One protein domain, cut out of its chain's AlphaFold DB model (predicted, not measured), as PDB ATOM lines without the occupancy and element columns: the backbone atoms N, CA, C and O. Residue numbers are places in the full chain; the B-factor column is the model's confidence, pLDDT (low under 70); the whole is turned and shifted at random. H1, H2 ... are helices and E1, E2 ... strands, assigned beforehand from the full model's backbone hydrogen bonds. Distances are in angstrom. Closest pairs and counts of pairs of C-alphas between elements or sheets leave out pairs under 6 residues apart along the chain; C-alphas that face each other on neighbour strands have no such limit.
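This is residues 3 to 104 of the 104 residues of a protein of freshwater metagenome (UniProt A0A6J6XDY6). Two three-stranded sheets, E4 E1 E6 and E3 E2 E5, lie face to face as a sandwich, their strands only 16 degrees apart; beyond one end, H1 and much of residues 73 to 96 form a loop-rich head. The 102 printed residues hold six named strands and one named helix, in the order E1 E2 E3 E4 E5 H1 E6. Both sheets are antiparallel and the class is mostly strand. The whole is a loose rod, radius of gyration of the C-alphas 15.8 A, spanning 51 by 22 by 22 A.

Start at E1, residues 3 to 9, the inner strand between E4, residues 46 to 53, and E6, residues 97 to 103. Look for N 48 and O 4, 2.8 A apart, and N 7 and O 99, 2.8 A, within hydrogen-bond range. E4 bends by 87 degrees at residue 49. E2, residues 14 to 22, is the other inner strand: with E3, residues 29 to 35, it forms a hairpin, N 19 and O 33 at 2.8 A; with E5, residues 59 to 66, N 18 and O 63 stand at 2.9 A. Between the sheets, the closest C-alphas of E1 and E3 are Ala 6 and Leu 32, 5.9 A. H1, residues 68 to 72, is on neither sheet; it has 0 of 1 O i to N i+4 pairs within range, but 2 of 2 O i to N i+3 pairs.

Find C-alpha 3 at (168.434, 186.902, 124.646); E1 runs 17.4 A, E2 23.8 A, E3 17.0 A, E4 16.6 A, E5 23.1 A and H1 8.3 A. E6 runs 19.1 A to C-alpha 103 at (164.836, 182.444, 128.556).

The farthest C-alphas, Ser 25 and Asn 79, are 52.0 A apart. The printed part has no cut; H1 to E6 is the long link. No printed residue is under 70 in pLDDT.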
ATOM      1  N   ILE A   3     168.011 187.456 125.935       98.12
ATOM      2  CA  ILE A   3     168.434 186.902 124.646       98.12
ATOM      3  C   ILE A   3     169.873 186.410 124.783       98.12
ATOM      4  O   ILE A   3     170.758 187.181 125.147       98.12
ATOM      5  N   TYR A   4     170.106 185.140 124.466       98.44
ATOM      6  CA  TYR A   4     171.413 184.485 124.568       98.44
ATOM      7  C   TYR A   4     172.114 184.333 123.224       98.44
ATOM      8  O   TYR A   4     173.334 184.206 123.182       98.44
ATOM      9  N   GLY A   5     171.369 184.331 122.124       98.31
ATOM     10  CA  GLY A   5     171.947 184.136 120.804       98.31
ATOM     11  C   GLY A   5     170.905 184.131 119.704       98.31
ATOM     12  O   GLY A   5     169.699 184.097 119.963       98.31
ATOM     13  N   ALA A   6     171.386 184.132 118.469       98.69
ATOM     14  CA  ALA A   6     170.549 184.082 117.281       98.69
ATOM     15  C   ALA A   6     171.086 183.045 116.291       98.69
ATOM     16  O   ALA A   6     172.295 182.892 116.125       98.69
ATOM     17  N   THR A   7     170.173 182.344 115.625       98.69
ATOM     18  CA  THR A   7     170.495 181.424 114.532       98.69
ATOM     19  C   THR A   7     169.917 181.990 113.239       98.69
ATOM     20  O   THR A   7     168.692 182.137 113.148       98.69
ATOM     21  N   PRO A   8     170.760 182.358 112.261       98.50
ATOM     22  CA  PRO A   8     170.293 182.775 110.950       98.50
ATOM     23  C   PRO A   8     169.891 181.563 110.111       98.50
ATOM     24  O   PRO A   8     170.549 180.524 110.165       98.50
ATOM     25  N   HIS A   9     168.840 181.705 109.307       98.38
ATOM     26  CA  HIS A   9     168.415 180.646 108.397       98.38
ATOM     27  C   HIS A   9     167.914 181.202 107.058       98.38
ATOM     28  O   HIS A   9     167.110 182.140 107.010       98.38
ATOM     29  N   MET A  10     168.419 180.597 105.981       98.12
ATOM     30  CA  MET A  10     168.072 180.829 104.579       98.12
ATOM     31  C   MET A  10     168.249 179.525 103.791       98.12
ATOM     32  O   MET A  10     168.948 178.619 104.255       98.12
ATOM     33  N   HIS A  11     167.698 179.432 102.578       97.69
ATOM     34  CA  HIS A  11     167.974 178.307 101.685       97.69
ATOM     35  C   HIS A  11     169.154 178.616 100.739       97.69
ATOM     36  O   HIS A  11     170.045 179.414 101.053       97.69
ATOM     37  N   GLN A  12     169.256 177.877  99.631       96.19
ATOM     38  CA  GLN A  12     170.478 177.798  98.824       96.19
ATOM     39  C   GLN A  12     170.736 179.016  97.926       96.19
ATOM     40  O   GLN A  12     171.841 179.159  97.409       96.19
ATOM     41  N   LEU A  13     169.748 179.886  97.712       97.44
ATOM     42  CA  LEU A  13     169.900 181.129  96.949       97.44
ATOM     43  C   LEU A  13     170.297 182.313  97.840       97.44
ATOM     44  O   LEU A  13     170.439 183.431  97.341       97.44
ATOM     45  N   GLY A  14     170.478 182.090  99.144       97.88
ATOM     46  CA  GLY A  14     170.956 183.106 100.071       97.88
ATOM     47  C   GLY A  14     172.381 183.571  99.781       97.88
ATOM     48  O   GLY A  14     173.255 182.791  99.403       97.88
ATOM     49  N   LYS A  15     172.626 184.867  99.983       98.31
ATOM     50  CA  LYS A  15     173.935 185.517  99.818       98.31
ATOM     51  C   LYS A  15     174.449 186.109 101.110       98.31
ATOM     52  O   LYS A  15     175.635 185.983 101.398       98.31
ATOM     53  N   SER A  16     173.573 186.739 101.879       98.69
ATOM     54  CA  SER A  16     173.913 187.243 103.198       98.69
ATOM     55  C   SER A  16     172.691 187.339 104.090       98.69
ATOM     56  O   SER A  16     171.567 187.495 103.613       98.69
ATOM     57  N   VAL A  17     172.941 187.291 105.391       98.88
ATOM     58  CA  VAL A  17     171.936 187.494 106.432       98.88
ATOM     59  C   VAL A  17     172.547 188.273 107.579       98.88
ATOM     60  O   VAL A  17     173.708 188.078 107.938       98.88
ATOM     61  N   THR A  18     171.781 189.199 108.141       98.88
ATOM     62  CA  THR A  18     172.138 189.923 109.361       98.88
ATOM     63  C   THR A  18     170.919 190.016 110.260       98.88
ATOM     64  O   THR A  18     169.836 190.380 109.804       98.88
ATOM     65  N   ILE A  19     171.116 189.684 111.531       98.88
ATOM     66  CA  ILE A  19     170.119 189.772 112.589       98.88
ATOM     67  C   ILE A  19     170.577 190.848 113.562       98.88
ATOM     68  O   ILE A  19     171.694 190.779 114.080       98.88
ATOM     69  N   THR A  20     169.716 191.821 113.836       98.81
ATOM     70  CA  THR A  20     169.984 192.893 114.796       98.81
ATOM     71  C   THR A  20     168.906 192.969 115.866       98.81
ATOM     72  O   THR A  20     167.740 192.656 115.627       98.81
ATOM     73  N   HIS A  21     169.312 193.402 117.054       98.69
ATOM     74  CA  HIS A  21     168.444 193.898 118.113       98.69
ATOM     75  C   HIS A  21     168.557 195.420 118.166       98.69
ATOM     76  O   HIS A  21     169.631 195.974 117.938       98.69
ATOM     77  N   THR A  22     167.447 196.099 118.423       98.69
ATOM     78  CA  THR A  22     167.394 197.539 118.660       98.69
ATOM     79  C   THR A  22     166.712 197.789 119.991       98.69
ATOM     80  O   THR A  22     165.545 197.423 120.166       98.69
ATOM     81  N   ASN A  23     167.433 198.420 120.915       98.19
ATOM     82  CA  ASN A  23     166.889 198.833 122.198       98.19
ATOM     83  C   ASN A  23     165.940 200.022 122.004       98.19
ATOM     84  O   ASN A  23     166.325 201.035 121.418       98.19
ATOM     85  N   ILE A  24     164.712 199.925 122.511       97.94
ATOM     86  CA  ILE A  24     163.701 200.971 122.310       97.94
ATOM     87  C   ILE A  24     164.014 202.272 123.055       97.94
ATOM     88  O   ILE A  24     163.714 203.355 122.559       97.94
ATOM     89  N   SER A  25     164.626 202.177 124.233       97.12
ATOM     90  CA  SER A  25     164.875 203.321 125.112       97.12
ATOM     91  C   SER A  25     166.117 204.105 124.698       97.12
ATOM     92  O   SER A  25     166.132 205.329 124.807       97.12
ATOM     93  N   THR A  26     167.166 203.411 124.248       97.50
ATOM     94  CA  THR A  26     168.453 204.032 123.890       97.50
ATOM     95  C   THR A  26     168.645 204.197 122.385       97.50
ATOM     96  O   THR A  26     169.480 204.996 121.967       97.50
ATOM     97  N   GLY A  27     167.904 203.448 121.563       97.62
ATOM     98  CA  GLY A  27     168.130 203.359 120.120       97.62
ATOM     99  C   GLY A  27     169.387 202.571 119.734       97.62
ATOM    100  O   GLY A  27     169.736 202.532 118.556       97.62
ATOM    101  N   GLU A  28     170.079 201.954 120.697       97.75
ATOM    102  CA  GLU A  28     171.273 201.151 120.434       97.75
ATOM    103  C   GLU A  28     170.938 199.963 119.528       97.75
ATOM    104  O   GLU A  28     169.955 199.258 119.763       97.75
ATOM    105  N   VAL A  29     171.770 199.734 118.508       98.31
ATOM    106  CA  VAL A  29     171.641 198.602 117.586       98.31
ATOM    107  C   VAL A  29     172.781 197.620 117.822       98.31
ATOM    108  O   VAL A  29     173.944 197.930 117.568       98.31
ATOM    109  N   THR A  30     172.442 196.405 118.241       98.00
ATOM    110  CA  THR A  30     173.394 195.311 118.443       98.00
ATOM    111  C   THR A  30     173.227 194.271 117.341       98.00
ATOM    112  O   THR A  30     172.122 193.796 117.082       98.00
ATOM    113  N   THR A  31     174.321 193.876 116.685       98.50
ATOM    114  CA  THR A  31     174.293 192.738 115.751       98.50
ATOM    115  C   THR A  31     174.330 191.437 116.544       98.50
ATOM    116  O   THR A  31     175.274 191.203 117.292       98.50
ATOM    117  N   LEU A  32     173.309 190.598 116.373       98.56
ATOM    118  CA  LEU A  32     173.196 189.305 117.052       98.56
ATOM    119  C   LEU A  32     173.869 188.183 116.264       98.56
ATOM    120  O   LEU A  32     174.482 187.297 116.844       98.56
ATOM    121  N   SER A  33     173.734 188.214 114.938       98.56
ATOM    122  CA  SER A  33     174.364 187.256 114.034       98.56
ATOM    123  C   SER A  33     174.514 187.874 112.651       98.56
ATOM    124  O   SER A  33     173.650 188.630 112.199       98.56
ATOM    125  N   THR A  34     175.608 187.562 111.965       98.31
ATOM    126  CA  THR A  34     175.816 187.981 110.578       98.31
ATOM    127  C   THR A  34     176.574 186.923 109.794       98.31
ATOM    128  O   THR A  34     177.510 186.291 110.291       98.31
ATOM    129  N   ARG A  35     176.166 186.726 108.543       98.56
ATOM    130  CA  ARG A  35     176.893 185.958 107.532       98.56
ATOM    131  C   ARG A  35     176.962 186.839 106.283       98.56
ATOM    132  O   ARG A  35     175.995 186.864 105.524       98.56
ATOM    133  N   PRO A  36     178.054 187.594 106.062       98.00
ATOM    134  CA  PRO A  36     178.197 188.432 104.866       98.00
ATOM    135  C   PRO A  36     178.359 187.598 103.587       98.00
ATOM    136  O   PRO A  36     178.060 188.078 102.498       98.00
ATOM    137  N   GLN A  37     178.800 186.347 103.737       98.06
ATOM    138  CA  GLN A  37     178.799 185.320 102.709       98.06
ATOM    139  C   GLN A  37     178.083 184.098 103.281       98.06
ATOM    140  O   GLN A  37     178.624 183.389 104.130       98.06
ATOM    141  N   TRP A  38     176.840 183.898 102.859       98.19
ATOM    142  CA  TRP A  38     176.022 182.777 103.293       98.19
ATOM    143  C   TRP A  38     176.616 181.454 102.804       98.19
ATOM    144  O   TRP A  38     176.991 181.313 101.638       98.19
ATOM    145  N   ASN A  39     176.682 180.490 103.716       97.50
ATOM    146  CA  ASN A  39     176.970 179.098 103.428       97.50
ATOM    147  C   ASN A  39     175.784 178.283 103.945       97.50
ATOM    148  O   ASN A  39     175.550 178.252 105.151       97.50
ATOM    149  N   PHE A  40     175.056 177.632 103.038       95.56
ATOM    150  CA  PHE A  40     173.871 176.843 103.379       95.56
ATOM    151  C   PHE A  40     174.166 175.738 104.403       95.56
ATOM    152  O   PHE A  40     173.292 175.404 105.196       95.56
ATOM    153  N   ASP A  41     175.390 175.212 104.440       96.00
ATOM    154  CA  ASP A  41     175.773 174.156 105.380       96.00
ATOM    155  C   ASP A  41     176.217 174.697 106.757       96.00
ATOM    156  O   ASP A  41     176.393 173.925 107.699       96.00
ATOM    157  N   ASP A  42     176.388 176.017 106.909       96.31
ATOM    158  CA  ASP A  42     176.817 176.665 108.157       96.31
ATOM    159  C   ASP A  42     175.700 177.520 108.770       96.31
ATOM    160  O   ASP A  42     175.709 178.754 108.727       96.31
ATOM    161  N   GLN A  43     174.740 176.836 109.388       96.56
ATOM    162  CA  GLN A  43     173.565 177.447 110.022       96.56
ATOM    163  C   GLN A  43     173.651 177.427 111.553       96.56
ATOM    164  O   GLN A  43     172.658 177.234 112.252       96.56
ATOM    165  N   ARG A  44     174.863 177.557 112.099       97.94
ATOM    166  CA  ARG A  44     175.077 177.519 113.551       97.94
ATOM    167  C   ARG A  44     174.513 178.756 114.253       97.94
ATOM    168  O   ARG A  44     174.503 179.855 113.696       97.94
ATOM    169  N   THR A  45     174.154 178.582 115.520       98.62
ATOM    170  CA  THR A  45     173.826 179.677 116.438       98.62
ATOM    171  C   THR A  45     175.071 180.492 116.787       98.62
ATOM    172  O   THR A  45     176.107 179.921 117.132       98.62
ATOM    173  N   ASP A  46     174.950 181.820 116.771       98.56
ATOM    174  CA  ASP A  46     175.926 182.715 117.393       98.56
ATOM    175  C   ASP A  46     175.476 183.024 118.827       98.56
ATOM    176  O   ASP A  46     174.439 183.656 119.050       98.56
ATOM    177  N   TRP A  47     176.247 182.541 119.802       98.38
ATOM    178  CA  TRP A  47     176.013 182.800 121.220       98.38
ATOM    179  C   TRP A  47     176.681 184.106 121.646       98.38
ATOM    180  O   TRP A  47     177.856 184.343 121.357       98.38
ATOM    181  N   LEU A  48     175.938 184.946 122.359       97.69
ATOM    182  CA  LEU A  48     176.442 186.195 122.910       97.69
ATOM    183  C   LEU A  48     177.297 185.909 124.145       97.69
ATOM    184  O   LEU A  48     176.909 185.129 125.013       97.69
ATOM    185  N   ALA A  49     178.431 186.601 124.265       97.06
ATOM    186  CA  ALA A  49     179.247 186.547 125.479       97.06
ATOM    187  C   ALA A  49     178.476 187.070 126.707       97.06
ATOM    188  O   ALA A  49     178.600 186.525 127.802       97.06
ATOM    189  N   THR A  50     177.642 188.093 126.498       97.00
ATOM    190  CA  THR A  50     176.757 188.671 127.512       97.00
ATOM    191  C   THR A  50     175.324 188.661 126.983       97.00
ATOM    192  O   THR A  50     175.077 189.268 125.938       97.00
ATOM    193  N   PRO A  51     174.369 188.011 127.673       97.62
ATOM    194  CA  PRO A  51     172.972 188.026 127.257       97.62
ATOM    195  C   PRO A  51     172.383 189.440 127.271       97.62
ATOM    196  O   PRO A  51     172.644 190.220 128.189       97.62
ATOM    197  N   ILE A  52     171.532 189.748 126.296       97.94
ATOM    198  CA  ILE A  52     170.812 191.026 126.233       97.94
ATOM    199  C   ILE A  52     169.546 190.914 127.079       97.94
ATOM    200  O   ILE A  52     168.707 190.045 126.839       97.94
ATOM    201  N   ALA A  53     169.384 191.804 128.057       97.12
ATOM    202  CA  ALA A  53     168.126 191.961 128.780       97.12
ATOM    203  C   ALA A  53     167.135 192.728 127.895       97.12
ATOM    204  O   ALA A  53     167.169 193.955 127.835       97.12
ATOM    205  N   ALA A  54     166.289 191.992 127.177       96.25
ATOM    206  CA  ALA A  54     165.304 192.580 126.283       96.25
ATOM    207  C   ALA A  54     164.105 193.115 127.074       96.25
ATOM    208  O   ALA A  54     163.641 192.486 128.028       96.25
ATOM    209  N   GLN A  55     163.580 194.256 126.642       95.94
ATOM    210  CA  GLN A  55     162.399 194.890 127.227       95.94
ATOM    211  C   GLN A  55     161.263 194.992 126.207       95.94
ATOM    212  O   GLN A  55     161.466 194.916 124.994       95.94
ATOM    213  N   VAL A  56     160.042 195.170 126.709       96.56
ATOM    214  CA  VAL A  56     158.870 195.394 125.858       96.56
ATOM    215  C   VAL A  56     159.104 196.637 124.998       96.56
ATOM    216  O   VAL A  56     159.409 197.707 125.517       96.56
ATOM    217  N   GLY A  57     158.945 196.484 123.683       97.56
ATOM    218  CA  GLY A  57     159.161 197.544 122.698       97.56
ATOM    219  C   GLY A  57     160.489 197.450 121.948       97.56
ATOM    220  O   GLY A  57     160.592 198.039 120.873       97.56
ATOM    221  N   ASP A  58     161.471 196.689 122.448       98.31
ATOM    222  CA  ASP A  58     162.684 196.383 121.683       98.31
ATOM    223  C   ASP A  58     162.340 195.679 120.361       98.31
ATOM    224  O   ASP A  58     161.344 194.956 120.253       98.31
ATOM    225  N   ARG A  59     163.192 195.856 119.344       98.38
ATOM    226  CA  ARG A  59     162.966 195.307 118.001       98.38
ATOM    227  C   ARG A  59     164.049 194.316 117.606       98.38
ATOM    228  O   ARG A  59     165.230 194.619 117.702       98.38
ATOM    229  N   ILE A  60     163.641 193.171 117.066       98.31
ATOM    230  CA  ILE A  60     164.519 192.274 116.308       98.31
ATOM    231  C   ILE A  60     164.272 192.510 114.819       98.31
ATOM    232  O   ILE A  60     163.122 192.572 114.385       98.31
ATOM    233  N   SER A  61     165.340 192.651 114.040       98.62
ATOM    234  CA  SER A  61     165.267 192.757 112.582       98.62
ATOM    235  C   SER A  61     166.148 191.699 111.937       98.62
ATOM    236  O   SER A  61     167.252 191.437 112.405       98.62
ATOM    237  N   VAL A  62     165.662 191.112 110.847       98.75
ATOM    238  CA  VAL A  62     166.442 190.237 109.975       98.75
ATOM    239  C   VAL A  62     166.445 190.823 108.574       98.75
ATOM    240  O   VAL A  62     165.398 191.200 108.047       98.75
ATOM    241  N   THR A  63     167.630 190.912 107.983       98.75
ATOM    242  CA  THR A  63     167.822 191.360 106.606       98.75
ATOM    243  C   THR A  63     168.548 190.268 105.853       98.75
ATOM    244  O   THR A  63     169.638 189.866 106.259       98.75
ATOM    245  N   CYS A  64     167.958 189.820 104.750       98.75
ATOM    246  CA  CYS A  64     168.512 188.787 103.893       98.75
ATOM    247  C   CYS A  64     168.721 189.316 102.475       98.75
ATOM    248  O   CYS A  64     167.909 190.094 101.973       98.75
ATOM    249  N   THR A  65     169.788 188.869 101.815       98.56
ATOM    250  CA  THR A  65     170.003 189.098 100.382       98.56
ATOM    251  C   THR A  65     170.078 187.774  99.642       98.56
ATOM    252  O   THR A  65     170.598 186.788 100.166       98.56
ATOM    253  N   TYR A  66     169.564 187.755  98.417       98.31
ATOM    254  CA  TYR A  66     169.443 186.556  97.593       98.31
ATOM    255  C   TYR A  66     170.039 186.792  96.210       98.31
ATOM    256  O   TYR A  66     170.062 187.922  95.723       98.31
ATOM    257  N   ASP A  67     170.467 185.714  95.559       96.44
ATOM    258  CA  ASP A  67     170.943 185.718  94.178       96.44
ATOM    259  C   ASP A  67     170.297 184.573  93.395       96.44
ATOM    260  O   ASP A  67     170.685 183.407  93.485       96.44
ATOM    261  N   VAL A  68     169.296 184.920  92.586       92.56
ATOM    262  CA  VAL A  68     168.587 183.959  91.730       92.56
ATOM    263  C   VAL A  68     169.483 183.357  90.643       92.56
ATOM    264  O   VAL A  68     169.158 182.291  90.120       92.56
ATOM    265  N   GLY A  69     170.620 183.988  90.323       93.25
ATOM    266  CA  GLY A  69     171.607 183.466  89.379       93.25
ATOM    267  C   GLY A  69     172.259 182.165  89.851       93.25
ATOM    268  O   GLY A  69     172.661 181.346  89.022       93.25
ATOM    269  N   LEU A  70     172.270 181.904  91.167       94.62
ATOM    270  CA  LEU A  70     172.765 180.650  91.746       94.62
ATOM    271  C   LEU A  70     171.989 179.417  91.253       94.62
ATOM    272  O   LEU A  70     172.544 178.318  91.225       94.62
ATOM    273  N   ARG A  71     170.749 179.583  90.767       93.50
ATOM    274  CA  ARG A  71     169.965 178.498  90.146       93.50
ATOM    275  C   ARG A  71     170.677 177.847  88.960       93.50
ATOM    276  O   ARG A  71     170.479 176.662  88.715       93.50
ATOM    277  N   SER A  72     171.507 178.595  88.237       92.00
ATOM    278  CA  SER A  72     172.270 178.070  87.097       92.00
ATOM    279  C   SER A  72     173.489 177.245  87.518       92.00
ATOM    280  O   SER A  72     174.060 176.537  86.693       92.00
ATOM    281  N   LEU A  73     173.908 177.348  88.783       93.81
ATOM    282  CA  LEU A  73     175.127 176.729  89.309       93.81
ATOM    283  C   LEU A  73     174.830 175.522  90.204       93.81
ATOM    284  O   LEU A  73     175.608 174.572  90.256       93.81
ATOM    285  N   LEU A  74     173.711 175.561  90.925       94.00
ATOM    286  CA  LEU A  74     173.395 174.600  91.974       94.00
ATOM    287  C   LEU A  74     172.649 173.364  91.430       94.00
ATOM    288  O   LEU A  74     171.615 173.509  90.769       94.00
ATOM    289  N   PRO A  75     173.084 172.130  91.766       93.81
ATOM    290  CA  PRO A  75     172.478 170.897  91.253       93.81
ATOM    291  C   PRO A  75     170.979 170.745  91.536       93.81
ATOM    292  O   PRO A  75     170.258 170.188  90.708       93.81
ATOM    293  N   ILE A  76     170.493 171.265  92.670       91.25
ATOM    294  CA  ILE A  76     169.077 171.172  93.058       91.25
ATOM    295  C   ILE A  76     168.137 171.865  92.059       91.25
ATOM    296  O   ILE A  76     166.958 171.504  91.978       91.25
ATOM    297  N   TYR A  77     168.656 172.812  91.270       92.75
ATOM    298  CA  TYR A  77     167.891 173.570  90.283       92.75
ATOM    299  C   TYR A  77     168.082 173.089  88.835       92.75
ATOM    300  O   TYR A  77     167.514 173.675  87.910       92.75
ATOM    301  N   LYS A  78     168.839 172.006  88.614       92.31
ATOM    302  CA  LYS A  78     169.089 171.459  87.275       92.31
ATOM    303  C   LYS A  78     167.783 171.018  86.597       92.31
ATOM    304  O   LYS A  78     166.939 170.380  87.220       92.31
ATOM    305  N   ASN A  79     167.661 171.307  85.297       90.62
ATOM    306  CA  ASN A  79     166.522 170.935  84.441       90.62
ATOM    307  C   ASN A  79     165.156 171.471  84.913       90.62
ATOM    308  O   ASN A  79     164.123 170.882  84.598       90.62
ATOM    309  N   LEU A  80     165.133 172.577  85.659       88.31
ATOM    310  CA  LEU A  80     163.887 173.245  86.024       88.31
ATOM    311  C   LEU A  80     163.499 174.292  84.990       88.31
ATOM    312  O   LEU A  80     164.326 175.100  84.567       88.31
ATOM    313  N   SER A  81     162.212 174.333  84.654       88.94
ATOM    314  CA  SER A  81     161.644 175.502  83.992       88.94
ATOM    315  C   SER A  81     161.731 176.722  84.920       88.94
ATOM    316  O   SER A  81     161.647 176.562  86.144       88.94
ATOM    317  N   PRO A  82     161.854 177.946  84.380       86.94
ATOM    318  CA  PRO A  82     161.725 179.161  85.174       86.94
ATOM    319  C   PRO A  82     160.435 179.152  86.003       86.94
ATOM    320  O   PRO A  82     159.360 178.828  85.502       86.94
ATOM    321  N   ASN A  83     160.554 179.500  87.280       89.69
ATOM    322  CA  ASN A  83     159.446 179.576  88.228       89.69
ATOM    323  C   ASN A  83     159.759 180.628  89.290       89.69
ATOM    324  O   ASN A  83     160.933 180.920  89.539       89.69
ATOM    325  N   TYR A  84     158.721 181.162  89.929       92.31
ATOM    326  CA  TYR A  84     158.892 182.047  91.075       92.31
ATOM    327  C   TYR A  84     159.557 181.310  92.237       92.31
ATOM    328  O   TYR A  84     159.280 180.135  92.474       92.31
ATOM    329  N   VAL A  85     160.429 182.029  92.940       93.88
ATOM    330  CA  VAL A  85     160.931 181.650  94.260       93.88
ATOM    331  C   VAL A  85     160.092 182.425  95.262       93.88
ATOM    332  O   VAL A  85     159.986 183.649  95.159       93.88
ATOM    333  N   VAL A  86     159.452 181.712  96.179       95.50
ATOM    334  CA  VAL A  86     158.587 182.288  97.211       95.50
ATOM    335  C   VAL A  86     159.167 181.993  98.585       95.50
ATOM    336  O   VAL A  86     160.091 181.193  98.707       95.50
ATOM    337  N   TRP A  87     158.632 182.640  99.617       97.00
ATOM    338  CA  TRP A  87     158.919 182.219 100.982       97.00
ATOM    339  C   TRP A  87     158.183 180.906 101.276       97.00
ATOM    340  O   TRP A  87     156.975 180.831 101.035       97.00
ATOM    341  N   GLY A  88     158.883 179.889 101.779       96.50
ATOM    342  CA  GLY A  88     158.266 178.599 102.075       96.50
ATOM    343  C   GLY A  88     159.237 177.519 102.542       96.50
ATOM    344  O   GLY A  88     160.452 177.669 102.487       96.50
ATOM    345  N   GLU A  89     158.660 176.405 102.992       94.56
ATOM    346  CA  GLU A  89     159.369 175.227 103.517       94.56
ATOM    347  C   GLU A  89     159.902 174.301 102.412       94.56
ATOM    348  O   GLU A  89     160.679 173.380 102.675       94.56
ATOM    349  N   GLY A  90     159.464 174.490 101.163       93.31
ATOM    350  CA  GLY A  90     159.924 173.678 100.049       93.31
ATOM    351  C   GLY A  90     161.426 173.851  99.839       93.31
ATOM    352  O   GLY A  90     161.967 174.947  99.923       93.31
ATOM    353  N   THR A  91     162.120 172.774  99.468       87.06
ATOM    354  CA  THR A  91     163.590 172.787  99.304       87.06
ATOM    355  C   THR A  91     164.091 173.775  98.235       87.06
ATOM    356  O   THR A  91     165.285 174.032  98.132       87.06
ATOM    357  N   ARG A  92     163.187 174.287  97.392       91.88
ATOM    358  CA  ARG A  92     163.458 175.254  96.316       91.88
ATOM    359  C   ARG A  92     162.746 176.594  96.515       91.88
ATOM    360  O   ARG A  92     162.873 177.470  95.659       91.88
ATOM    361  N   ASP A  93     161.990 176.718  97.599       95.19
ATOM    362  CA  ASP A  93     161.539 178.004  98.114       95.19
ATOM    363  C   ASP A  93     162.713 178.661  98.856       95.19
ATOM    364  O   ASP A  93     163.801 178.088  98.948       95.19
ATOM    365  N   GLU A  94     162.516 179.861  99.384       97.62
ATOM    366  CA  GLU A  94     163.503 180.547 100.215       97.62
ATOM    367  C   GLU A  94     162.964 180.877 101.601       97.62
ATOM    368  O   GLU A  94     161.760 180.912 101.845       97.62
ATOM    369  N   MET A  95     163.887 181.185 102.506       98.38
ATOM    370  CA  MET A  95     163.570 181.670 103.843       98.38
ATOM    371  C   MET A  95     164.452 182.853 104.235       98.38
ATOM    372  O   MET A  95     165.581 182.997 103.766       98.38
ATOM    373  N   CYS A  96     163.920 183.710 105.107       98.38
ATOM    374  CA  CYS A  96     164.660 184.753 105.819       98.38
ATOM    375  C   CYS A  96     164.259 184.703 107.289       98.38
ATOM    376  O   CYS A  96     163.266 185.326 107.671       98.38
ATOM    377  N   LEU A  97     164.969 183.929 108.108       98.25
ATOM    378  CA  LEU A  97     164.591 183.740 109.506       98.25
ATOM    379  C   LEU A  97     165.689 184.179 110.472       98.25
ATOM    380  O   LEU A  97     166.884 183.993 110.233       98.25
ATOM    381  N   ALA A  98     165.234 184.709 111.606       98.50
ATOM    382  CA  ALA A  98     166.015 184.902 112.814       98.50
ATOM    383  C   ALA A  98     165.414 184.049 113.931       98.50
ATOM    384  O   ALA A  98     164.347 184.366 114.455       98.50
ATOM    385  N   ILE A  99     166.101 182.973 114.303       98.44
ATOM    386  CA  ILE A  99     165.681 182.113 115.410       98.44
ATOM    387  C   ILE A  99     166.380 182.621 116.671       98.44
ATOM    388  O   ILE A  99     167.604 182.534 116.784       98.44
ATOM    389  N   ILE A 100     165.613 183.187 117.600       98.25
ATOM    390  CA  ILE A 100     166.143 183.821 118.812       98.25
ATOM    391  C   ILE A 100     166.129 182.825 119.970       98.25
ATOM    392  O   ILE A 100     165.079 182.305 120.338       98.25
ATOM    393  N   ASN A 101     167.296 182.592 120.569       98.12
ATOM    394  CA  ASN A 101     167.435 181.777 121.773       98.12
ATOM    395  C   ASN A 101     167.287 182.679 123.001       98.12
ATOM    396  O   ASN A 101     168.126 183.559 123.221       98.12
ATOM    397  N   TYR A 102     166.239 182.474 123.796       97.44
ATOM    398  CA  TYR A 102     165.961 183.275 124.987       97.44
ATOM    399  C   TYR A 102     165.416 182.430 126.144       97.44
ATOM    400  O   TYR A 102     164.876 181.346 125.935       97.44
ATOM    401  N   THR A 103     165.542 182.948 127.364       96.94
ATOM    402  CA  THR A 103     164.836 182.444 128.556       96.94
ATOM    403  C   THR A 103     164.257 183.615 129.335       96.94
ATOM    404  O   THR A 103     164.624 184.767 129.078       96.94
ATOM    405  N   ASP A 104     163.376 183.345 130.295       84.69
ATOM    406  CA  ASP A 104     162.830 184.382 131.173       84.69
ATOM    407  C   ASP A 104     163.768 184.800 132.303       84.69
ATOM    408  O   ASP A 104     164.418 183.920 132.913       84.69
TER     409      ASP A 104